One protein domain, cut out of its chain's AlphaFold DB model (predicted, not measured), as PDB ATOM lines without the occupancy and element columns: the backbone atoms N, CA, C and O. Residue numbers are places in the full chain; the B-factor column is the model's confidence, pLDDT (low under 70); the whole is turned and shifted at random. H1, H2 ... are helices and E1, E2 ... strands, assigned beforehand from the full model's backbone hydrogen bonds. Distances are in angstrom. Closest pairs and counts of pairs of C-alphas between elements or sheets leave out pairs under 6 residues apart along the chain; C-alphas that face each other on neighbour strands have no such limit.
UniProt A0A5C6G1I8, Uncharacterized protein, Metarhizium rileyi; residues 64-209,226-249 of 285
ATOM      1  N   ASP A  64     324.361 116.641 367.692       83.50
ATOM      2  CA  ASP A  64     323.350 115.701 367.194       83.50
ATOM      3  C   ASP A  64     322.085 116.417 366.720       83.50
ATOM      4  O   ASP A  64     321.505 116.039 365.705       83.50
ATOM      5  N   VAL A  65     321.691 117.504 367.393       86.31
ATOM      6  CA  VAL A  65     320.589 118.367 366.934       86.31
ATOM      7  C   VAL A  65     320.942 119.100 365.647       86.31
ATOM      8  O   VAL A  65     320.110 119.207 364.751       86.31
ATOM      9  N   THR A  66     322.181 119.571 365.519       87.12
ATOM     10  CA  THR A  66     322.656 120.213 364.285       87.12
ATOM     11  C   THR A  66     322.661 119.221 363.111       87.12
ATOM     12  O   THR A  66     322.267 119.585 362.003       87.12
ATOM     13  N   ASP A  67     323.059 117.971 363.358       87.00
ATOM     14  CA  ASP A  67     323.061 116.879 362.378       87.00
ATOM     15  C   ASP A  67     321.644 116.393 362.048       87.00
ATOM     16  O   ASP A  67     321.347 116.057 360.901       87.00
ATOM     17  N   TYR A  68     320.746 116.367 363.036       89.88
ATOM     18  CA  TYR A  68     319.322 116.103 362.834       89.88
ATOM     19  C   TYR A  68     318.698 117.163 361.925       89.88
ATOM     20  O   TYR A  68     318.101 116.818 360.907       89.88
ATOM     21  N   ILE A  69     318.898 118.452 362.227       92.38
ATOM     22  CA  ILE A  69     318.401 119.559 361.399       92.38
ATOM     23  C   ILE A  69     318.907 119.418 359.961       92.38
ATOM     24  O   ILE A  69     318.113 119.516 359.022       92.38
ATOM     25  N   PHE A  70     320.196 119.122 359.780       91.31
ATOM     26  CA  PHE A  70     320.779 118.951 358.453       91.31
ATOM     27  C   PHE A  70     320.115 117.808 357.677       91.31
ATOM     28  O   PHE A  70     319.689 118.004 356.537       91.31
ATOM     29  N   ARG A  71     319.961 116.634 358.305       90.38
ATOM     30  CA  ARG A  71     319.289 115.470 357.705       90.38
ATOM     31  C   ARG A  71     317.850 115.774 357.312       90.38
ATOM     32  O   ARG A  71     317.438 115.434 356.208       90.38
ATOM     33  N   VAL A  72     317.098 116.450 358.175       93.50
ATOM     34  CA  VAL A  72     315.707 116.822 357.893       93.50
ATOM     35  C   VAL A  72     315.623 117.808 356.724       93.50
ATOM     36  O   VAL A  72     314.786 117.628 355.841       93.50
ATOM     37  N   LEU A  73     316.504 118.812 356.657       94.31
ATOM     38  CA  LEU A  73     316.557 119.755 355.530       94.31
ATOM     39  C   LEU A  73     316.883 119.053 354.201       94.31
ATOM     40  O   LEU A  73     316.277 119.356 353.167       94.31
ATOM     41  N   LEU A  74     317.801 118.082 354.220       92.06
ATOM     42  CA  LEU A  74     318.079 117.231 353.060       92.06
ATOM     43  C   LEU A  74     316.860 116.384 352.679       92.06
ATOM     44  O   LEU A  74     316.478 116.350 351.507       92.06
ATOM     45  N   ALA A  75     316.211 115.760 353.662       92.06
ATOM     46  CA  ALA A  75     315.021 114.946 353.452       92.06
ATOM     47  C   ALA A  75     313.863 115.764 352.859       92.06
ATOM     48  O   ALA A  75     313.165 115.262 351.980       92.06
ATOM     49  N   CYS A  76     313.693 117.038 353.239       93.00
ATOM     50  CA  CYS A  76     312.734 117.937 352.586       93.00
ATOM     51  C   CYS A  76     313.000 118.053 351.079       93.00
ATOM     52  O   CYS A  76     312.067 118.002 350.277       93.00
ATOM     53  N   SER A  77     314.268 118.180 350.680       90.50
ATOM     54  CA  SER A  77     314.656 118.279 349.269       90.50
ATOM     55  C   SER A  77     314.485 116.952 348.521       90.50
ATOM     56  O   SER A  77     314.073 116.939 347.358       90.50
ATOM     57  N   GLU A  78     314.764 115.825 349.171       89.38
ATOM     58  CA  GLU A  78     314.619 114.491 348.584       89.38
ATOM     59  C   GLU A  78     313.144 114.088 348.415       89.38
ATOM     60  O   GLU A  78     312.714 113.672 347.333       89.38
ATOM     61  N   LYS A  79     312.346 114.250 349.475       91.56
ATOM     62  CA  LYS A  79     310.944 113.816 349.555       91.56
ATOM     63  C   LYS A  79     309.946 114.847 349.050       91.56
ATOM     64  O   LYS A  79     308.746 114.647 349.186       91.56
ATOM     65  N   TRP A  80     310.416 115.912 348.409       90.25
ATOM     66  CA  TRP A  80     309.558 116.956 347.846       90.25
ATOM     67  C   TRP A  80     308.491 116.425 346.874       90.25
ATOM     68  O   TRP A  80     307.408 116.983 346.793       90.25
ATOM     69  N   HIS A  81     308.756 115.321 346.172       89.44
ATOM     70  CA  HIS A  81     307.757 114.657 345.328       89.44
ATOM     71  C   HIS A  81     306.550 114.149 346.139       89.44
ATOM     72  O   HIS A  81     305.419 114.368 345.734       89.44
ATOM     73  N   ILE A  82     306.755 113.600 347.346       90.94
ATOM     74  CA  ILE A  82     305.666 113.150 348.239       90.94
ATOM     75  C   ILE A  82     304.729 114.309 348.584       90.94
ATOM     76  O   ILE A  82     303.517 114.124 348.688       90.94
ATOM     77  N   LEU A  83     305.285 115.508 348.758       89.06
ATOM     78  CA  LEU A  83     304.492 116.703 349.018       89.06
ATOM     79  C   LEU A  83     303.564 117.043 347.844       89.06
ATOM     80  O   LEU A  83     302.432 117.451 348.086       89.06
ATOM     81  N   ILE A  84     304.035 116.871 346.608       86.88
ATOM     82  CA  ILE A  84     303.266 117.144 345.386       86.88
ATOM     83  C   ILE A  84     302.234 116.035 345.136       86.88
ATOM     84  O   ILE A  84     301.079 116.333 344.853       86.88
ATOM     85  N   ASP A  85     302.643 114.773 345.275       89.25
ATOM     86  CA  ASP A  85     301.863 113.617 344.824       89.25
ATOM     87  C   ASP A  85     300.853 113.122 345.872       89.25
ATOM     88  O   ASP A  85     299.784 112.626 345.524       89.25
ATOM     89  N   VAL A  86     301.190 113.226 347.163       90.94
ATOM     90  CA  VAL A  86     300.411 112.632 348.270       90.94
ATOM     91  C   VAL A  86     299.891 113.696 349.229       90.94
ATOM     92  O   VAL A  86     298.764 113.605 349.714       90.94
ATOM     93  N   GLY A  87     300.715 114.700 349.528       88.44
ATOM     94  CA  GLY A  87     300.331 115.847 350.339       88.44
ATOM     95  C   GLY A  87     301.119 116.025 351.643       88.44
ATOM     96  O   GLY A  87     302.050 115.271 351.955       88.44
ATOM     97  N   PRO A  88     300.754 117.046 352.442       90.31
ATOM     98  CA  PRO A  88     301.636 117.609 353.468       90.31
ATOM     99  C   PRO A  88     301.852 116.683 354.667       90.31
ATOM    100  O   PRO A  88     302.956 116.596 355.203       90.31
ATOM    101  N   LEU A  89     300.810 115.956 355.079       91.06
ATOM    102  CA  LEU A  89     300.876 115.050 356.226       91.06
ATOM    103  C   LEU A  89     301.835 113.878 355.967       91.06
ATOM    104  O   LEU A  89     302.688 113.577 356.804       91.06
ATOM    105  N   SER A  90     301.738 113.259 354.788       92.81
ATOM    106  CA  SER A  90     302.633 112.175 354.367       92.81
ATOM    107  C   SER A  90     304.064 112.666 354.175       92.81
ATOM    108  O   SER A  90     305.002 111.986 354.591       92.81
ATOM    109  N   PHE A  91     304.232 113.867 353.616       93.19
ATOM    110  CA  PHE A  91     305.536 114.505 353.472       93.19
ATOM    111  C   PHE A  91     306.231 114.694 354.823       93.19
ATOM    112  O   PHE A  91     307.340 114.197 355.011       93.19
ATOM    113  N   TRP A  92     305.575 115.346 355.791       94.56
ATOM    114  CA  TRP A  92     306.188 115.598 357.097       94.56
ATOM    115  C   TRP A  92     306.437 114.321 357.885       94.56
ATOM    116  O   TRP A  92     307.469 114.217 358.538       94.56
ATOM    117  N   LYS A  93     305.564 113.313 357.771       94.00
ATOM    118  CA  LYS A  93     305.827 111.994 358.354       94.00
ATOM    119  C   LYS A  93     307.096 111.371 357.765       94.00
ATOM    120  O   LYS A  93     307.966 110.961 358.524       94.00
ATOM    121  N   ALA A  94     307.229 111.344 356.438       92.44
ATOM    122  CA  ALA A  94     308.392 110.765 355.765       92.44
ATOM    123  C   ALA A  94     309.695 111.508 356.106       92.44
ATOM    124  O   ALA A  94     310.704 110.879 356.417       92.44
ATOM    125  N   VAL A  95     309.662 112.842 356.084       93.50
ATOM    126  CA  VAL A  95     310.808 113.700 356.407       93.50
ATOM    127  C   VAL A  95     311.243 113.531 357.863       93.50
ATOM    128  O   VAL A  95     312.433 113.367 358.122       93.50
ATOM    129  N   THR A  96     310.300 113.521 358.810       93.19
ATOM    130  CA  THR A  96     310.597 113.289 360.231       93.19
ATOM    131  C   THR A  96     311.198 111.911 360.451       93.19
ATOM    132  O   THR A  96     312.259 111.813 361.053       93.19
ATOM    133  N   THR A  97     310.588 110.855 359.901       90.31
ATOM    134  CA  THR A  97     311.116 109.490 360.042       90.31
ATOM    135  C   THR A  97     312.548 109.380 359.524       90.31
ATOM    136  O   THR A  97     313.374 108.740 360.165       90.31
ATOM    137  N   LEU A  98     312.877 110.037 358.407       86.69
ATOM    138  CA  LEU A  98     314.246 110.065 357.884       86.69
ATOM    139  C   LEU A  98     315.219 110.854 358.759       86.69
ATOM    140  O   LEU A  98     316.368 110.444 358.903       86.69
ATOM    141  N   GLY A  99     314.777 111.966 359.348       84.69
ATOM    142  CA  GLY A  99     315.583 112.722 360.307       84.69
ATOM    143  C   GLY A  99     315.904 111.919 361.567       84.69
ATOM    144  O   GLY A  99     317.027 111.977 362.063       84.69
ATOM    145  N   GLU A 100     314.932 111.148 362.062       86.62
ATOM    146  CA  GLU A 100     315.068 110.331 363.273       86.62
ATOM    147  C   GLU A 100     316.016 109.133 363.083       86.62
ATOM    148  O   GLU A 100     316.638 108.684 364.051       86.62
ATOM    149  N   MET A 101     316.182 108.625 361.854       80.25
ATOM    150  CA  MET A 101     317.072 107.493 361.561       80.25
ATOM    151  C   MET A 101     318.509 107.763 362.026       80.25
ATOM    152  O   MET A 101     319.135 108.741 361.618       80.25
ATOM    153  N   LYS A 102     319.063 106.860 362.851       67.56
ATOM    154  CA  LYS A 102     320.405 106.985 363.459       67.56
ATOM    155  C   LYS A 102     320.584 108.300 364.238       67.56
ATOM    156  O   LYS A 102     321.657 108.903 364.224       67.56
ATOM    157  N   SER A 103     319.522 108.789 364.870       75.69
ATOM    158  CA  SER A 103     319.577 109.866 365.856       75.69
ATOM    159  C   SER A 103     318.908 109.395 367.148       75.69
ATOM    160  O   SER A 103     318.004 108.563 367.119       75.69
ATOM    161  N   ASN A 104     319.332 109.940 368.285       78.75
ATOM    162  CA  ASN A 104     318.650 109.722 369.566       78.75
ATOM    163  C   ASN A 104     317.448 110.668 369.752       78.75
ATOM    164  O   ASN A 104     316.844 110.707 370.822       78.75
ATOM    165  N   ILE A 105     317.115 111.440 368.716       85.25
ATOM    166  CA  ILE A 105     316.091 112.476 368.736       85.25
ATOM    167  C   ILE A 105     314.779 111.867 368.255       85.25
ATOM    168  O   ILE A 105     314.743 111.160 367.249       85.25
ATOM    169  N   ARG A 106     313.699 112.154 368.984       87.88
ATOM    170  CA  ARG A 106     312.334 111.789 368.600       87.88
ATOM    171  C   ARG A 106     311.455 113.014 368.694       87.88
ATOM    172  O   ARG A 106     311.281 113.571 369.773       87.88
ATOM    173  N   ILE A 107     310.896 113.424 367.572       90.50
ATOM    174  CA  ILE A 107     310.192 114.696 367.457       90.50
ATOM    175  C   ILE A 107     308.966 114.507 366.590       90.50
ATOM    176  O   ILE A 107     308.983 113.844 365.556       90.50
ATOM    177  N   ARG A 108     307.854 115.103 367.004       93.38
ATOM    178  CA  ARG A 108     306.605 114.945 366.267       93.38
ATOM    179  C   ARG A 108     306.720 115.613 364.891       93.38
ATOM    180  O   ARG A 108     307.337 116.679 364.779       93.38
ATOM    181  N   PRO A 109     306.052 115.080 363.849       92.69
ATOM    182  CA  PRO A 109     306.046 115.703 362.525       92.69
ATOM    183  C   PRO A 109     305.624 117.175 362.535       92.69
ATOM    184  O   PRO A 109     306.184 117.992 361.808       92.69
ATOM    185  N   LEU A 110     304.703 117.545 363.429       92.25
ATOM    186  CA  LEU A 110     304.276 118.929 363.619       92.25
ATOM    187  C   LEU A 110     305.421 119.847 364.083       92.25
ATOM    188  O   LEU A 110     305.596 120.937 363.541       92.25
ATOM    189  N   ASN A 111     306.214 119.405 365.060       93.75
ATOM    190  CA  ASN A 111     307.352 120.171 365.566       93.75
ATOM    191  C   ASN A 111     308.526 120.160 364.590       93.75
ATOM    192  O   ASN A 111     309.193 121.180 364.447       93.75
ATOM    193  N   THR A 112     308.703 119.074 363.833       94.50
ATOM    194  CA  THR A 112     309.638 119.044 362.700       94.50
ATOM    195  C   THR A 112     309.269 120.107 361.669       94.50
ATOM    196  O   THR A 112     310.098 120.950 361.336       94.50
ATOM    197  N   ARG A 113     308.005 120.140 361.223       94.00
ATOM    198  CA  ARG A 113     307.499 121.171 360.308       94.00
ATOM    199  C   ARG A 113     307.765 122.570 360.842       94.00
ATOM    200  O   ARG A 113     308.271 123.418 360.111       94.00
ATOM    201  N   ASN A 114     307.394 122.832 362.093       93.62
ATOM    202  CA  ASN A 114     307.502 124.163 362.684       93.62
ATOM    203  C   ASN A 114     308.975 124.607 362.810       93.62
ATOM    204  O   ASN A 114     309.294 125.730 362.419       93.62
ATOM    205  N   LEU A 115     309.872 123.719 363.260       94.56
ATOM    206  CA  LEU A 115     311.315 123.973 363.338       94.56
ATOM    207  C   LEU A 115     311.903 124.281 361.958       94.56
ATOM    208  O   LEU A 115     312.543 125.315 361.776       94.56
ATOM    209  N   ILE A 116     311.654 123.418 360.972       95.00
ATOM    210  CA  ILE A 116     312.174 123.606 359.614       95.00
ATOM    211  C   ILE A 116     311.605 124.864 358.971       95.00
ATOM    212  O   ILE A 116     312.346 125.615 358.342       95.00
ATOM    213  N   THR A 117     310.317 125.146 359.173       93.69
ATOM    214  CA  THR A 117     309.721 126.379 358.657       93.69
ATOM    215  C   THR A 117     310.399 127.611 359.249       93.69
ATOM    216  O   THR A 117     310.733 128.543 358.518       93.69
ATOM    217  N   SER A 118     310.638 127.605 360.561       94.06
ATOM    218  CA  SER A 118     311.329 128.699 361.233       94.06
ATOM    219  C   SER A 118     312.757 128.880 360.719       94.06
ATOM    220  O   SER A 118     313.171 130.000 360.433       94.06
ATOM    221  N   LEU A 119     313.485 127.784 360.490       95.12
ATOM    222  CA  LEU A 119     314.830 127.821 359.916       95.12
ATOM    223  C   LEU A 119     314.844 128.358 358.479       95.12
ATOM    224  O   LEU A 119     315.695 129.181 358.150       95.12
ATOM    225  N   ILE A 120     313.890 127.958 357.632       94.06
ATOM    226  CA  ILE A 120     313.740 128.506 356.272       94.06
ATOM    227  C   ILE A 120     313.476 130.013 356.341       94.06
ATOM    228  O   ILE A 120     314.125 130.792 355.638       94.06
ATOM    229  N   LYS A 121     312.584 130.445 357.241       92.75
ATOM    230  CA  LYS A 121     312.306 131.867 357.453       92.75
ATOM    231  C   LYS A 121     313.545 132.608 357.958       92.75
ATOM    232  O   LYS A 121     313.883 133.657 357.419       92.75
ATOM    233  N   ALA A 122     314.271 132.057 358.930       93.31
ATOM    234  CA  ALA A 122     315.512 132.624 359.455       93.31
ATOM    235  C   ALA A 122     316.613 132.712 358.382       93.31
ATOM    236  O   ALA A 122     317.361 133.692 358.352       93.31
ATOM    237  N   ARG A 123     316.685 131.743 357.460       94.19
ATOM    238  CA  ARG A 123     317.565 131.797 356.283       94.19
ATOM    239  C   ARG A 123     317.151 132.917 355.331       94.19
ATOM    240  O   ARG A 123     317.996 133.708 354.920       94.19
ATOM    241  N   HIS A 124     315.859 133.050 355.034       93.06
ATOM    242  CA  HIS A 124     315.346 134.138 354.199       93.06
ATOM    243  C   HIS A 124     315.650 135.514 354.818       93.06
ATOM    244  O   HIS A 124     316.147 136.406 354.130       93.06
ATOM    245  N   ARG A 125     315.449 135.674 356.134       91.38
ATOM    246  CA  ARG A 125     315.831 136.891 356.869       91.38
ATOM    247  C   ARG A 125     317.326 137.181 356.758       91.38
ATOM    248  O   ARG A 125     317.697 138.330 356.530       91.38
ATOM    249  N   TYR A 126     318.170 136.157 356.898       91.25
ATOM    250  CA  TYR A 126     319.617 136.295 356.751       91.25
ATOM    251  C   TYR A 126     319.979 136.838 355.366       91.25
ATOM    252  O   TYR A 126     320.653 137.860 355.286       91.25
ATOM    253  N   VAL A 127     319.474 136.223 354.292       90.62
ATOM    254  CA  VAL A 127     319.760 136.638 352.906       90.62
ATOM    255  C   VAL A 127     319.314 138.079 352.645       90.62
ATOM    256  O   VAL A 127     320.106 138.880 352.148       90.62
ATOM    257  N   LEU A 128     318.089 138.447 353.040       89.69
ATOM    258  CA  LEU A 128     317.582 139.819 352.893       89.69
ATOM    259  C   LEU A 128     318.463 140.830 353.631       89.69
ATOM    260  O   LEU A 128     318.809 141.880 353.090       89.69
ATOM    261  N   ARG A 129     318.860 140.496 354.861       86.38
ATOM    262  CA  ARG A 129     319.708 141.353 355.686       86.38
ATOM    263  C   ARG A 129     321.109 141.498 355.092       86.38
ATOM    264  O   ARG A 129     321.608 142.614 355.028       86.38
ATOM    265  N   GLN A 130     321.740 140.413 354.643       85.94
ATOM    266  CA  GLN A 130     323.070 140.476 354.027       85.94
ATOM    267  C   GLN A 130     323.060 141.296 352.737       85.94
ATOM    268  O   GLN A 130     323.919 142.156 352.574       85.94
ATOM    269  N   THR A 131     322.042 141.106 351.894       85.94
ATOM    270  CA  THR A 131     321.850 141.871 350.650       85.94
ATOM    271  C   THR A 131     321.685 143.370 350.921       85.94
ATOM    272  O   THR A 131     322.202 144.204 350.187       85.94
ATOM    273  N   ALA A 132     320.999 143.737 352.007       82.75
ATOM    274  CA  ALA A 132     320.824 145.136 352.398       82.75
ATOM    275  C   ALA A 132     322.087 145.766 353.011       82.75
ATOM    276  O   ALA A 132     322.310 146.969 352.895       82.75
ATOM    277  N   ILE A 133     322.901 144.963 353.698       78.38
ATOM    278  CA  ILE A 133     324.115 145.406 354.392       78.38
ATOM    279  C   ILE A 133     325.302 145.506 353.421       78.38
ATOM    280  O   ILE A 133     326.128 146.413 353.566       78.38
ATOM    281  N   TYR A 134     325.419 144.584 352.468       79.69
ATOM    282  CA  TYR A 134     326.560 144.447 351.563       79.69
ATOM    283  C   TYR A 134     326.077 144.459 350.100       79.69
ATOM    284  O   TYR A 134     325.488 143.475 349.655       79.69
ATOM    285  N   PRO A 135     326.312 145.551 349.347       77.06
ATOM    286  CA  PRO A 135     325.884 145.666 347.947       77.06
ATOM    287  C   PRO A 135     326.497 144.623 347.000       77.06
ATOM    288  O   PRO A 135     325.922 144.320 345.962       77.06
ATOM    289  N   ASP A 136     327.662 144.089 347.357       79.56
ATOM    290  CA  ASP A 136     328.422 143.057 346.651       79.56
ATOM    291  C   ASP A 136     328.133 141.637 347.172       79.56
ATOM    292  O   ASP A 136     328.840 140.690 346.831       79.56
ATOM    293  N   PHE A 137     327.110 141.469 348.017       83.19
ATOM    294  CA  PHE A 137     326.753 140.165 348.563       83.19
ATOM    295  C   PHE A 137     326.358 139.186 347.456       83.19
ATOM    296  O   PHE A 137     325.328 139.342 346.800       83.19
ATOM    297  N   ASN A 138     327.140 138.119 347.331       83.56
ATOM    298  CA  ASN A 138     326.793 136.945 346.556       83.56
ATOM    299  C   ASN A 138     326.508 135.772 347.499       83.56
ATOM    300  O   ASN A 138     327.328 135.406 348.342       83.56
ATOM    301  N   ILE A 139     325.330 135.173 347.341       85.25
ATOM    302  CA  ILE A 139     324.886 134.067 348.184       85.25
ATOM    303  C   ILE A 139     325.751 132.815 348.019       85.25
ATOM    304  O   ILE A 139     325.989 132.115 349.003       85.25
ATOM    305  N   GLU A 140     326.240 132.555 346.806       82.75
ATOM    306  CA  GLU A 140     327.039 131.365 346.496       82.75
ATOM    307  C   GLU A 140     328.412 131.415 347.180       82.75
ATOM    308  O   GLU A 140     328.914 130.388 347.634       82.75
ATOM    309  N   ASP A 141     328.975 132.616 347.346       79.12
ATOM    310  CA  ASP A 141     330.281 132.815 347.984       79.12
ATOM    311  C   ASP A 141     330.203 132.763 349.517       79.12
ATOM    312  O   ASP A 141     331.169 132.401 350.193       79.12
ATOM    313  N   ASP A 142     329.054 133.121 350.096       79.69
ATOM    314  CA  ASP A 142     328.868 133.126 351.550       79.69
ATOM    315  C   ASP A 142     328.428 131.758 352.098       79.69
ATOM    316  O   ASP A 142     328.720 131.424 353.252       79.69
ATOM    317  N   MET A 143     327.769 130.935 351.286       83.12
ATOM    318  CA  MET A 143     327.184 129.657 351.689       83.12
ATOM    319  C   MET A 143     328.237 128.575 351.984       83.12
ATOM    320  O   MET A 143     329.211 128.399 351.256       83.12
ATOM    321  N   ARG A 144     328.044 127.811 353.067       81.75
ATOM    322  CA  ARG A 144     328.869 126.644 353.412       81.75
ATOM    323  C   ARG A 144     328.165 125.330 353.069       81.75
ATOM    324  O   ARG A 144     326.940 125.258 353.040       81.75
ATOM    325  N   PRO A 145     328.925 124.245 352.838       77.44
ATOM    326  CA  PRO A 145     328.347 122.911 352.770       77.44
ATOM    327  C   PRO A 145     327.785 122.534 354.153       77.44
ATOM    328  O   PRO A 145     328.544 122.414 355.115       77.44
ATOM    329  N   GLY A 146     326.465 122.384 354.273       85.25
ATOM    330  CA  GLY A 146     325.805 122.060 355.540       85.25
ATOM    331  C   GLY A 146     324.372 122.587 355.634       85.25
ATOM    332  O   GLY A 146     323.633 122.600 354.648       85.25
ATOM    333  N   ASN A 147     323.981 123.005 356.842       87.69
ATOM    334  CA  ASN A 147     322.625 123.462 357.157       87.69
ATOM    335  C   ASN A 147     322.167 124.654 356.311       87.69
ATOM    336  O   ASN A 147     321.027 124.668 355.860       87.69
ATOM    337  N   ASP A 148     323.031 125.642 356.082       88.75
ATOM    338  CA  ASP A 148     322.708 126.831 355.294       88.75
ATOM    339  C   ASP A 148     322.455 126.497 353.823       88.75
ATOM    340  O   ASP A 148     321.452 126.954 353.282       88.75
ATOM    341  N   ALA A 149     323.277 125.647 353.198       89.12
ATOM    342  CA  ALA A 149     323.028 125.188 351.828       89.12
ATOM    343  C   ALA A 149     321.762 124.332 351.693       89.12
ATOM    344  O   ALA A 149     320.982 124.505 350.750       89.12
ATOM    345  N   ALA A 150     321.517 123.428 352.645       91.50
ATOM    346  CA  ALA A 150     320.311 122.606 352.637       91.50
ATOM    347  C   ALA A 150     319.050 123.466 352.837       91.50
ATOM    348  O   ALA A 150     318.086 123.333 352.084       91.50
ATOM    349  N   ALA A 151     319.076 124.411 353.782       94.12
ATOM    350  CA  ALA A 151     317.985 125.362 353.988       94.12
ATOM    351  C   ALA A 151     317.780 126.289 352.787       94.12
ATOM    352  O   ALA A 151     316.637 126.555 352.425       94.12
ATOM    353  N   GLN A 152     318.861 126.743 352.144       93.94
ATOM    354  CA  GLN A 152     318.792 127.563 350.937       93.94
ATOM    355  C   GLN A 152     318.104 126.818 349.787       93.94
ATOM    356  O   GLN A 152     317.226 127.377 349.136       93.94
ATOM    357  N   THR A 153     318.430 125.539 349.594       91.94
ATOM    358  CA  THR A 153     317.804 124.692 348.565       91.94
ATOM    359  C   THR A 153     316.294 124.565 348.787       91.94
ATOM    360  O   THR A 153     315.507 124.673 347.845       91.94
ATOM    361  N   VAL A 154     315.864 124.364 350.038       93.06
ATOM    362  CA  VAL A 154     314.433 124.296 350.372       93.06
ATOM    363  C   VAL A 154     313.765 125.663 350.201       93.06
ATOM    364  O   VAL A 154     312.673 125.734 349.642       93.06
ATOM    365  N   LEU A 155     314.420 126.749 350.625       92.94
ATOM    366  CA  LEU A 155     313.922 128.116 350.457       92.94
ATOM    367  C   LEU A 155     313.678 128.452 348.981       92.94
ATOM    368  O   LEU A 155     312.616 128.962 348.647       92.94
ATOM    369  N   GLU A 156     314.621 128.140 348.095       91.69
ATOM    370  CA  GLU A 156     314.475 128.376 346.653       91.69
ATOM    371  C   GLU A 156     313.300 127.610 346.064       91.69
ATOM    372  O   GLU A 156     312.535 128.169 345.283       91.69
ATOM    373  N   ARG A 157     313.105 126.354 346.481       89.56
ATOM    374  CA  ARG A 157     311.930 125.585 346.065       89.56
ATOM    375  C   ARG A 157     310.640 126.217 346.544       89.56
ATOM    376  O   ARG A 157     309.709 126.269 345.760       89.56
ATOM    377  N   VAL A 158     310.592 126.707 347.784       88.94
ATOM    378  CA  VAL A 158     309.427 127.426 348.320       88.94
ATOM    379  C   VAL A 158     309.169 128.722 347.543       88.94
ATOM    380  O   VAL A 158     308.020 129.017 347.232       88.94
ATOM    381  N   LEU A 159     310.215 129.483 347.204       87.19
ATOM    382  CA  LEU A 159     310.106 130.732 346.442       87.19
ATOM    383  C   LEU A 159     309.716 130.508 344.974       87.19
ATOM    384  O   LEU A 159     309.044 131.355 344.397       87.19
ATOM    385  N   ALA A 160     310.111 129.381 344.380       86.38
ATOM    386  CA  ALA A 160     309.749 129.001 343.014       86.38
ATOM    387  C   ALA A 160     308.278 128.566 342.870       86.38
ATOM    388  O   ALA A 160     307.812 128.309 341.758       86.38
ATOM    389  N   LEU A 161     307.534 128.458 343.974       79.06
ATOM    390  CA  LEU A 161     306.112 128.142 343.934       79.06
ATOM    391  C   LEU A 161     305.331 129.384 343.502       79.06
ATOM    392  O   LEU A 161     305.331 130.403 344.186       79.06
ATOM    393  N   ASN A 162     304.602 129.262 342.392       63.19
ATOM    394  CA  ASN A 162     303.764 130.334 341.843       63.19
ATOM    395  C   ASN A 162     302.648 130.797 342.798       63.19
ATOM    396  O   ASN A 162     302.133 131.899 342.649       63.19
ATOM    397  N   ASP A 163     302.273 129.965 343.775       65.94
ATOM    398  CA  ASP A 163     301.284 130.288 344.801       65.94
ATOM    399  C   ASP A 163     301.840 129.951 346.189       65.94
ATOM    400  O   ASP A 163     301.679 128.848 346.719       65.94
ATOM    401  N   VAL A 164     302.533 130.923 346.780       59.03
ATOM    402  CA  VAL A 164     303.114 130.799 348.125       59.03
ATOM    403  C   VAL A 164     302.026 130.654 349.199       59.03
ATOM    404  O   VAL A 164     302.278 130.091 350.265       59.03
ATOM    405  N   ILE A 165     300.801 131.117 348.919       55.66
ATOM    406  CA  ILE A 165     299.665 131.042 349.845       55.66
ATOM    407  C   ILE A 165     299.174 129.596 349.947       55.66
ATOM    408  O   ILE A 165     298.937 129.128 351.058       55.66
ATOM    409  N   ARG A 166     299.129 128.849 348.834       56.59
ATOM    410  CA  ARG A 166     298.780 127.410 348.820       56.59
ATOM    411  C   ARG A 166     299.696 126.525 349.666       56.59
ATOM    412  O   ARG A 166     299.260 125.483 350.142       56.59
ATOM    413  N   PHE A 167     300.951 126.924 349.850       58.94
ATOM    414  CA  PHE A 167     301.926 126.189 350.662       58.94
ATOM    415  C   PHE A 167     302.102 126.776 352.071       58.94
ATOM    416  O   PHE A 167     302.855 126.240 352.890       58.94
ATOM    417  N   SER A 168     301.387 127.856 352.380       59.97
ATOM    418  CA  SER A 168     301.317 128.427 353.718       59.97
ATOM    419  C   SER A 168     300.267 127.693 354.558       59.97
ATOM    420  O   SER A 168     299.214 127.303 354.067       59.97
ATOM    421  N   GLY A 169     300.546 127.506 355.847       66.12
ATOM    422  CA  GLY A 169     299.626 126.890 356.805       66.12
ATOM    423  C   GLY A 169     299.878 125.394 356.966       66.12
ATOM    424  O   GLY A 169     300.528 124.988 357.934       66.12
ATOM    425  N   ASP A 170     299.396 124.588 356.019       67.56
ATOM    426  CA  ASP A 170     299.427 123.124 356.141       67.56
ATOM    427  C   ASP A 170     300.789 122.531 355.778       67.56
ATOM    428  O   ASP A 170     301.281 121.639 356.478       67.56
ATOM    429  N   VAL A 171     301.442 123.072 354.743       80.12
ATOM    430  CA  VAL A 171     302.781 122.631 354.336       80.12
ATOM    431  C   VAL A 171     303.857 123.283 355.187       80.12
ATOM    432  O   VAL A 171     304.565 122.585 355.900       80.12
ATOM    433  N   PHE A 172     303.967 124.608 355.162       84.06
ATOM    434  CA  PHE A 172     304.912 125.351 355.989       84.06
ATOM    435  C   PHE A 172     304.173 126.433 356.782       84.06
ATOM    436  O   PHE A 172     303.376 127.201 356.241       84.06
ATOM    437  N   ARG A 173     304.465 126.550 358.080       83.19
ATOM    438  CA  ARG A 173     303.915 127.602 358.955       83.19
ATOM    439  C   ARG A 173     304.580 128.969 358.693       83.19
ATOM    440  O   ARG A 173     305.451 129.375 359.452       83.19
ATOM    441  N   SER A 174     304.183 129.673 357.627       82.94
ATOM    442  CA  SER A 174     304.762 130.968 357.208       82.94
ATOM    443  C   SER A 174     306.282 130.888 356.926       82.94
ATOM    444  O   SER A 174     307.088 131.428 357.681       82.94
ATOM    445  N   PRO A 175     306.705 130.215 355.836       82.19
ATOM    446  CA  PRO A 175     308.127 129.985 355.534       82.19
ATOM    447  C   PRO A 175     308.884 131.227 355.061       82.19
ATOM    448  O   PRO A 175     310.112 131.221 355.022       82.19
ATOM    449  N   ILE A 176     308.176 132.290 354.679       88.44
ATOM    450  CA  ILE A 176     308.770 133.503 354.122       88.44
ATOM    451  C   ILE A 176     308.445 134.730 354.970       88.44
ATOM    452  O   ILE A 176     307.421 134.792 355.649       88.44
ATOM    453  N   CYS A 177     309.328 135.727 354.916       87.25
ATOM    454  CA  CYS A 177     309.076 137.033 355.510       87.25
ATOM    455  C   CYS A 177     307.882 137.703 354.829       87.25
ATOM    456  O   CYS A 177     307.840 137.797 353.599       87.25
ATOM    457  N   SER A 178     306.953 138.214 355.631       87.19
ATOM    458  CA  SER A 178     305.913 139.128 355.155       87.19
ATOM    459  C   SER A 178     306.522 140.444 354.655       87.19
ATOM    460  O   SER A 178     307.611 140.829 355.075       87.19
ATOM    461  N   GLU A 179     305.805 141.194 353.816       88.44
ATOM    462  CA  GLU A 179     306.263 142.517 353.356       88.44
ATOM    463  C   GLU A 179     306.481 143.516 354.505       88.44
ATOM    464  O   GLU A 179     307.339 144.395 354.429       88.44
ATOM    465  N   ALA A 180     305.727 143.382 355.600       87.56
ATOM    466  CA  ALA A 180     305.953 144.169 356.809       87.56
ATOM    467  C   ALA A 180     307.296 143.811 357.468       87.56
ATOM    468  O   ALA A 180     308.100 144.704 357.719       87.56
ATOM    469  N   GLU A 181     307.570 142.516 357.665       86.94
ATOM    470  CA  GLU A 181     308.853 142.045 358.204       86.94
ATOM    471  C   GLU A 181     310.027 142.414 357.291       86.94
ATOM    472  O   GLU A 181     311.074 142.815 357.783       86.94
ATOM    473  N   LYS A 182     309.869 142.317 355.964       89.69
ATOM    474  CA  LYS A 182     310.908 142.730 355.011       89.69
ATOM    475  C   LYS A 182     311.253 144.205 355.188       89.69
ATOM    476  O   LYS A 182     312.422 144.538 355.346       89.69
ATOM    477  N   ARG A 183     310.251 145.091 355.208       87.00
ATOM    478  CA  ARG A 183     310.472 146.533 355.411       87.00
ATOM    479  C   ARG A 183     311.153 146.828 356.742       87.00
ATOM    480  O   ARG A 183     312.061 147.655 356.781       87.00
ATOM    481  N   ASP A 184     310.739 146.146 357.804       85.75
ATOM    482  CA  ASP A 184     311.335 146.303 359.128       85.75
ATOM    483  C   ASP A 184     312.805 145.851 359.150       85.75
ATOM    484  O   ASP A 184     313.693 146.612 359.540       85.75
ATOM    485  N   LEU A 185     313.098 144.670 358.600       83.06
ATOM    486  CA  LEU A 185     314.462 144.148 358.474       83.06
ATOM    487  C   LEU A 185     315.368 145.085 357.678       83.06
ATOM    488  O   LEU A 185     316.499 145.330 358.088       83.06
ATOM    489  N   LEU A 186     314.878 145.628 356.562       81.75
ATOM    490  CA  LEU A 186     315.639 146.560 355.729       81.75
ATOM    491  C   LEU A 186     315.894 147.888 356.451       81.75
ATOM    492  O   LEU A 186     316.998 148.425 356.378       81.75
ATOM    493  N   LYS A 187     314.918 148.390 357.216       79.88
ATOM    494  CA  LYS A 187     315.084 149.580 358.060       79.88
ATOM    495  C   LYS A 187     316.139 149.363 359.149       79.88
ATOM    496  O   LYS A 187     316.933 150.258 359.425       79.88
ATOM    497  N   HIS A 188     316.168 148.180 359.758       71.31
ATOM    498  CA  HIS A 188     317.133 147.836 360.806       71.31
ATOM    499  C   HIS A 188     318.494 147.364 360.271       71.31
ATOM    500  O   HIS A 188     319.468 147.326 361.022       71.31
ATOM    501  N   ALA A 189     318.589 147.052 358.979       68.19
ATOM    502  CA  ALA A 189     319.846 146.770 358.291       68.19
ATOM    503  C   ALA A 189     320.674 148.038 358.004       68.19
ATOM    504  O   ALA A 189     321.854 147.922 357.671       68.19
ATOM    505  N   ILE A 190     320.085 149.234 358.150       63.81
ATOM    506  CA  ILE A 190     320.776 150.514 357.958       63.81
ATOM    507  C   ILE A 190     321.988 150.581 358.893       63.81
ATOM    508  O   ILE A 190     321.865 150.599 360.118       63.81
ATOM    509  N   LYS A 191     323.180 150.638 358.292       61.00
ATOM    510  CA  LYS A 191     324.440 150.808 359.015       61.00
ATOM    511  C   LYS A 191     324.498 152.220 359.592       61.00
ATOM    512  O   LYS A 191     324.433 153.214 358.866       61.00
ATOM    513  N   TYR A 192     324.640 152.293 360.907       59.31
ATOM    514  CA  TYR A 192     324.931 153.527 361.616       59.31
ATOM    515  C   TYR A 192     326.444 153.658 361.771       59.31
ATOM    516  O   TYR A 192     327.100 152.783 362.331       59.31
ATOM    517  N   GLY A 193     327.002 154.739 361.249       60.47
ATOM    518  CA  GLY A 193     328.416 155.054 361.350       60.47
ATOM    519  C   GLY A 193     328.868 155.436 362.753       60.47
ATOM    520  O   GLY A 193     328.079 155.398 363.701       60.47
ATOM    521  N   PRO A 194     330.136 155.857 362.889       59.84
ATOM    522  CA  PRO A 194     330.635 156.389 364.146       59.84
ATOM    523  C   PRO A 194     329.742 157.524 364.659       59.84
ATOM    524  O   PRO A 194     329.142 158.291 363.896       59.84
ATOM    525  N   VAL A 195     329.659 157.609 365.983       69.31
ATOM    526  CA  VAL A 195     328.945 158.676 366.674       69.31
ATOM    527  C   VAL A 195     329.647 160.003 366.387       69.31
ATOM    528  O   VAL A 195     330.810 160.186 366.736       69.31
ATOM    529  N   ARG A 196     328.928 160.952 365.786       72.50
ATOM    530  CA  ARG A 196     329.364 162.341 365.644       72.50
ATOM    531  C   ARG A 196     328.749 163.173 366.764       72.50
ATOM    532  O   ARG A 196     327.533 163.173 366.962       72.50
ATOM    533  N   GLN A 197     329.584 163.905 367.494       78.50
ATOM    534  CA  GLN A 197     329.110 164.903 368.447       78.50
ATOM    535  C   GLN A 197     328.567 166.116 367.680       78.50
ATOM    536  O   GLN A 197     329.277 166.715 366.875       78.50
ATOM    537  N   ILE A 198     327.299 166.451 367.902       84.50
ATOM    538  CA  ILE A 198     326.623 167.599 367.275       84.50
ATOM    539  C   ILE A 198     326.592 168.791 368.236       84.50
ATOM    540  O   ILE A 198     326.557 169.941 367.816       84.50
ATOM    541  N   SER A 199     326.590 168.524 369.544       82.50
ATOM    542  CA  SER A 199     326.734 169.539 370.584       82.50
ATOM    543  C   SER A 199     327.354 168.940 371.844       82.50
ATOM    544  O   SER A 199     327.497 167.721 371.956       82.50
ATOM    545  N   SER A 200     327.672 169.779 372.835       77.69
ATOM    546  CA  SER A 200     328.264 169.350 374.112       77.69
ATOM    547  C   SER A 200     327.506 168.208 374.804       77.69
ATOM    548  O   SER A 200     328.121 167.431 375.525       77.69
ATOM    549  N   LYS A 201     326.195 168.065 374.547       82.19
ATOM    550  CA  LYS A 201     325.338 167.006 375.108       82.19
ATOM    551  C   LYS A 201     324.585 166.167 374.068       82.19
ATOM    552  O   LYS A 201     323.782 165.324 374.457       82.19
ATOM    553  N   ARG A 202     324.773 166.402 372.764       78.25
ATOM    554  CA  ARG A 202     324.045 165.675 371.709       78.25
ATOM    555  C   ARG A 202     324.999 164.972 370.768       78.25
ATOM    556  O   ARG A 202     325.902 165.575 370.194       78.25
ATOM    557  N   PHE A 203     324.714 163.698 370.574       79.62
ATOM    558  CA  PHE A 203     325.459 162.785 369.737       79.62
ATOM    559  C   PHE A 203     324.491 162.184 368.720       79.62
ATOM    560  O   PHE A 203     323.373 161.818 369.078       79.62
ATOM    561  N   GLN A 204     324.902 162.103 367.460       75.81
ATOM    562  CA  GLN A 204     324.131 161.456 366.404       75.81
ATOM    563  C   GLN A 204     325.015 160.473 365.663       75.81
ATOM    564  O   GLN A 204     326.165 160.757 365.335       75.81
ATOM    565  N   LEU A 205     324.456 159.304 365.392       65.19
ATOM    566  CA  LEU A 205     325.081 158.320 364.531       65.19
ATOM    567  C   LEU A 205     324.979 158.790 363.080       65.19
ATOM    568  O   LEU A 205     323.892 159.159 362.636       65.19
ATOM    569  N   ALA A 206     326.087 158.768 362.340       62.44
ATOM    570  CA  ALA A 206     326.060 159.091 360.917       62.44
ATOM    571  C   ALA A 206     325.209 158.045 360.162       62.44
ATOM    572  O   ALA A 206     325.578 156.867 360.161       62.44
ATOM    573  N   PRO A 207     324.072 158.413 359.541       57.56
ATOM    574  CA  PRO A 207     323.288 157.460 358.765       57.56
ATOM    575  C   PRO A 207     324.076 157.034 357.522       57.56
ATOM    576  O   PRO A 207     324.655 157.873 356.836       57.56
ATOM    577  N   GLY A 208     324.115 155.730 357.237       56.88
ATOM    578  CA  GLY A 208     324.702 155.205 356.003       56.88
ATOM    579  C   GLY A 208     326.230 155.171 355.962       56.88
ATOM    580  O   GLY A 208     326.795 154.923 354.900       56.88
ATOM    581  N   ALA A 209     326.924 155.395 357.082       55.78
ATOM    582  CA  ALA A 209     328.373 155.219 357.092       55.78
ATOM    583  C   ALA A 209     328.722 153.715 357.114       55.78
ATOM    584  O   ALA A 209     328.149 152.964 357.912       55.78
ATOM    585  N   LEU A 226     334.552 125.279 347.603       60.12
ATOM    586  CA  LEU A 226     333.646 124.165 347.353       60.12
ATOM    587  C   LEU A 226     332.261 124.692 346.968       60.12
ATOM    588  O   LEU A 226     331.669 125.464 347.715       60.12
ATOM    589  N   ASN A 227     331.723 124.206 345.844       72.69
ATOM    590  CA  ASN A 227     330.337 124.439 345.433       72.69
ATOM    591  C   ASN A 227     329.378 123.805 346.464       72.69
ATOM    592  O   ASN A 227     329.067 122.612 346.391       72.69
ATOM    593  N   ALA A 228     328.950 124.598 347.450       73.94
ATOM    594  CA  ALA A 228     328.115 124.161 348.566       73.94
ATOM    595  C   ALA A 228     326.747 123.639 348.103       73.94
ATOM    596  O   ALA A 228     326.256 122.633 348.619       73.94
ATOM    597  N   ARG A 229     326.169 124.274 347.080       73.12
ATOM    598  CA  ARG A 229     324.929 123.832 346.441       73.12
ATOM    599  C   ARG A 229     325.111 122.493 345.736       73.12
ATOM    600  O   ARG A 229     324.387 121.541 346.013       73.12
ATOM    601  N   GLY A 230     326.154 122.382 344.917       72.19
ATOM    602  CA  GLY A 230     326.520 121.143 344.236       72.19
ATOM    603  C   GLY A 230     326.821 119.997 345.206       72.19
ATOM    604  O   GLY A 230     326.591 118.838 344.874       72.19
ATOM    605  N   PHE A 231     327.292 120.287 346.423       77.94
ATOM    606  CA  PHE A 231     327.421 119.286 347.484       77.94
ATOM    607  C   PHE A 231     326.054 118.765 347.947       77.94
ATOM    608  O   PHE A 231     325.849 117.553 347.966       77.94
ATOM    609  N   VAL A 232     325.105 119.652 348.264       76.62
ATOM    610  CA  VAL A 232     323.740 119.263 348.664       76.62
ATOM    611  C   VAL A 232     323.033 118.499 347.547       76.62
ATOM    612  O   VAL A 232     322.449 117.449 347.801       76.62
ATOM    613  N   GLU A 233     323.132 118.965 346.304       77.94
ATOM    614  CA  GLU A 233     322.555 118.284 345.143       77.94
ATOM    615  C   GLU A 233     323.150 116.886 344.953       77.94
ATOM    616  O   GLU A 233     322.405 115.922 344.787       77.94
ATOM    617  N   LYS A 234     324.479 116.741 345.062       77.38
ATOM    618  CA  LYS A 234     325.144 115.429 345.014       77.38
ATOM    619  C   LYS A 234     324.682 114.508 346.129       77.38
ATOM    620  O   LYS A 234     324.514 113.319 345.869       77.38
ATOM    621  N   LEU A 235     324.479 115.022 347.341       76.44
ATOM    622  CA  LEU A 235     323.917 114.233 348.432       76.44
ATOM    623  C   LEU A 235     322.504 113.783 348.069       76.44
ATOM    624  O   LEU A 235     322.271 112.587 347.984       76.44
ATOM    625  N   VAL A 236     321.602 114.701 347.722       73.75
ATOM    626  CA  VAL A 236     320.217 114.377 347.335       73.75
ATOM    627  C   VAL A 236     320.147 113.379 346.169       73.75
ATOM    628  O   VAL A 236     319.280 112.511 346.159       73.75
ATOM    629  N   VAL A 237     321.055 113.459 345.194       67.06
ATOM    630  CA  VAL A 237     321.147 112.493 344.084       67.06
ATOM    631  C   VAL A 237     321.723 111.150 344.543       67.06
ATOM    632  O   VAL A 237     321.211 110.103 344.148       67.06
ATOM    633  N   SER A 238     322.746 111.156 345.403       56.94
ATOM    634  CA  SER A 238     323.313 109.930 345.982       56.94
ATOM    635  C   SER A 238     322.265 109.163 346.785       56.94
ATOM    636  O   SER A 238     322.210 107.947 346.679       56.94
ATOM    637  N   LEU A 239     321.384 109.878 347.491       56.03
ATOM    638  CA  LEU A 239     320.266 109.322 348.260       56.03
ATOM    639  C   LEU A 239     319.199 108.634 347.419       56.03
ATOM    640  O   LEU A 239     318.508 107.736 347.891       56.03
ATOM    641  N   LYS A 240     319.058 109.053 346.160       52.81
ATOM    642  CA  LYS A 240     318.164 108.406 345.197       52.81
ATOM    643  C   LYS A 240     318.763 107.123 344.615       52.81
ATOM    644  O   LYS A 240     318.041 106.379 343.959       52.81
ATOM    645  N   SER A 241     320.060 106.871 344.812       42.69
ATOM    646  CA  SER A 241     320.731 105.670 344.309       42.69
ATOM    647  C   SER A 241     320.633 104.536 345.338       42.69
ATOM    648  O   SER A 241     320.883 104.767 346.518       42.69
ATOM    649  N   PRO A 242     320.338 103.289 344.922       44.19
ATOM    650  CA  PRO A 242     320.066 102.171 345.837       44.19
ATOM    651  C   PRO A 242     321.262 101.752 346.713       44.19
ATOM    652  O   PRO A 242     321.101 100.945 347.622       44.19
ATOM    653  N   THR A 243     322.457 102.286 346.451       42.91
ATOM    654  CA  THR A 243     323.715 101.965 347.140       42.91
ATOM    655  C   THR A 243     324.154 102.982 348.196       42.91
ATOM    656  O   THR A 243     325.107 102.692 348.913       42.91
ATOM    657  N   LYS A 244     323.508 104.153 348.324       41.09
ATOM    658  CA  LYS A 244     323.828 105.147 349.367       41.09
ATOM    659  C   LYS A 244     322.560 105.729 349.976       41.09
ATOM    660  O   LYS A 244     321.850 106.495 349.337       41.09
ATOM    661  N   SER A 245     322.299 105.401 351.231       43.44
ATOM    662  CA  SER A 245     321.195 105.951 352.015       43.44
ATOM    663  C   SER A 245     321.643 107.177 352.833       43.44
ATOM    664  O   SER A 245     322.838 107.431 352.998       43.44
ATOM    665  N   ILE A 246     320.685 107.957 353.372       46.56
ATOM    666  CA  ILE A 246     320.915 109.128 354.276       46.56
ATOM    667  C   ILE A 246     321.820 108.783 355.459       46.56
ATOM    668  O   ILE A 246     322.471 109.636 356.054       46.56
ATOM    669  N   GLU A 247     321.904 107.496 355.723       45.59
ATOM    670  CA  GLU A 247     322.731 106.785 356.667       45.59
ATOM    671  C   GLU A 247     324.218 107.151 356.737       45.59
ATOM    672  O   GLU A 247     324.760 107.052 357.836       45.59
ATOM    673  N   ASP A 248     324.859 107.556 355.635       47.22
ATOM    674  CA  ASP A 248     326.305 107.865 355.605       47.22
ATOM    675  C   ASP A 248     326.607 109.371 355.702       47.22
ATOM    676  O   ASP A 248     327.766 109.799 355.677       47.22
ATOM    677  N   ILE A 249     325.569 110.208 355.782       57.00
ATOM    678  CA  ILE A 249     325.710 111.659 355.695       57.00
ATOM    679  C   ILE A 249     325.830 112.250 357.099       57.00
ATOM    680  O   ILE A 249     324.845 112.451 357.804       57.00
TER     681      ILE A 249
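What this domain is: This is residues 64 to 209 and 226 to 249 of the 285 residues of an uncharacterized protein of Metarhizium rileyi (UniProt A0A5C6G1I8). A body of crossed helices is built along the long helix H4, and the hairpin of E1 and E2 sticks out beyond H7 as an arm that adds to the length. H3 meets the first residues of H4, H6 crosses H4 further along, H7 packs on its last part, and H1 and H8 pack on H6. The printed part has 170 residues, with eight named helices and two named strands in the order H1 H2 H3 H4 H5 H6 H7 E1 E2 H8; the class is mostly helix, and the two-stranded sheet, E1 - E2, is antiparallel. The whole is loose, with a radius of gyration of the C-alphas of 19.6 A and spans of 71 by 35 by 32 A.

How they stand to each other: H1, residues 64 to 78, and H4, residues 109 to 133, are the hubs, touching four helices each; they only just touch each other, with 3 pairs of C-alphas within 8 A, the closest those of Leu 73 and Ile 116 at 7.1 A. H2, residues 80 to 85, forms a helical hairpin with H3, residues 88 to 100, at a shallow tilt of 31 degrees, closest at C-alphas 83 and 91, 5.1 A. With residues 95 to 100 alone, H3 touches H1, C-alphas 72 and 99 closest at 4.8 A. H3 and H4 touch about perpendicular, at 88 degrees, C-alphas 92 and 109 closest at 5.4 A. H5, residues 139 to 142, is near H6, residues 147 to 159. H6 touches H4 about perpendicular, at 89 degrees, C-alphas 120 and 151 closest at 5.8 A. H6 touches H1 at 34 degrees, only just shallow, C-alphas 70 and 147 closest at 5.0 A. H7, residues 179 to 188, touches H4 at a steep tilt of 49 degrees, C-alphas 132 and 186 closest at 6.3 A. E1, residues 192 to 199, bends by 53 degrees at 195 and pairs with E2, residues 202 to 207: N 196 and O 204 are 2.8 A apart, within hydrogen-bond range. H8, residues 228 to 239, touches H6, C-alphas 149 and 229 closest at 5.9 A, and H1, C-alphas 78 and 236 closest at 5.7 A. Every O i to N i+4 pair is within hydrogen-bond range in the named helices but H5, too short for one.

Where its parts are: H1 begins at C-alpha 64, (323.350, 115.701, 367.194), and is 20.6 A long; H4 is 35.7 A, E1 18.4 A. H8, 16.8 A, ends at C-alpha 239, (320.266, 109.322, 348.260).

The domain as a whole: The C-alphas of Ser 200 and Pro 242, 73.3 A apart, are the two farthest apart. Residues 210 to 225 are not printed; C-alphas 209 and 226 are 33.0 A apart. The link from H6 to H7, 19 residues, is long. Mean pLDDT of the printed part is 80.4; residues 162 to 170 and 237 to 249 are among the 36 under 70.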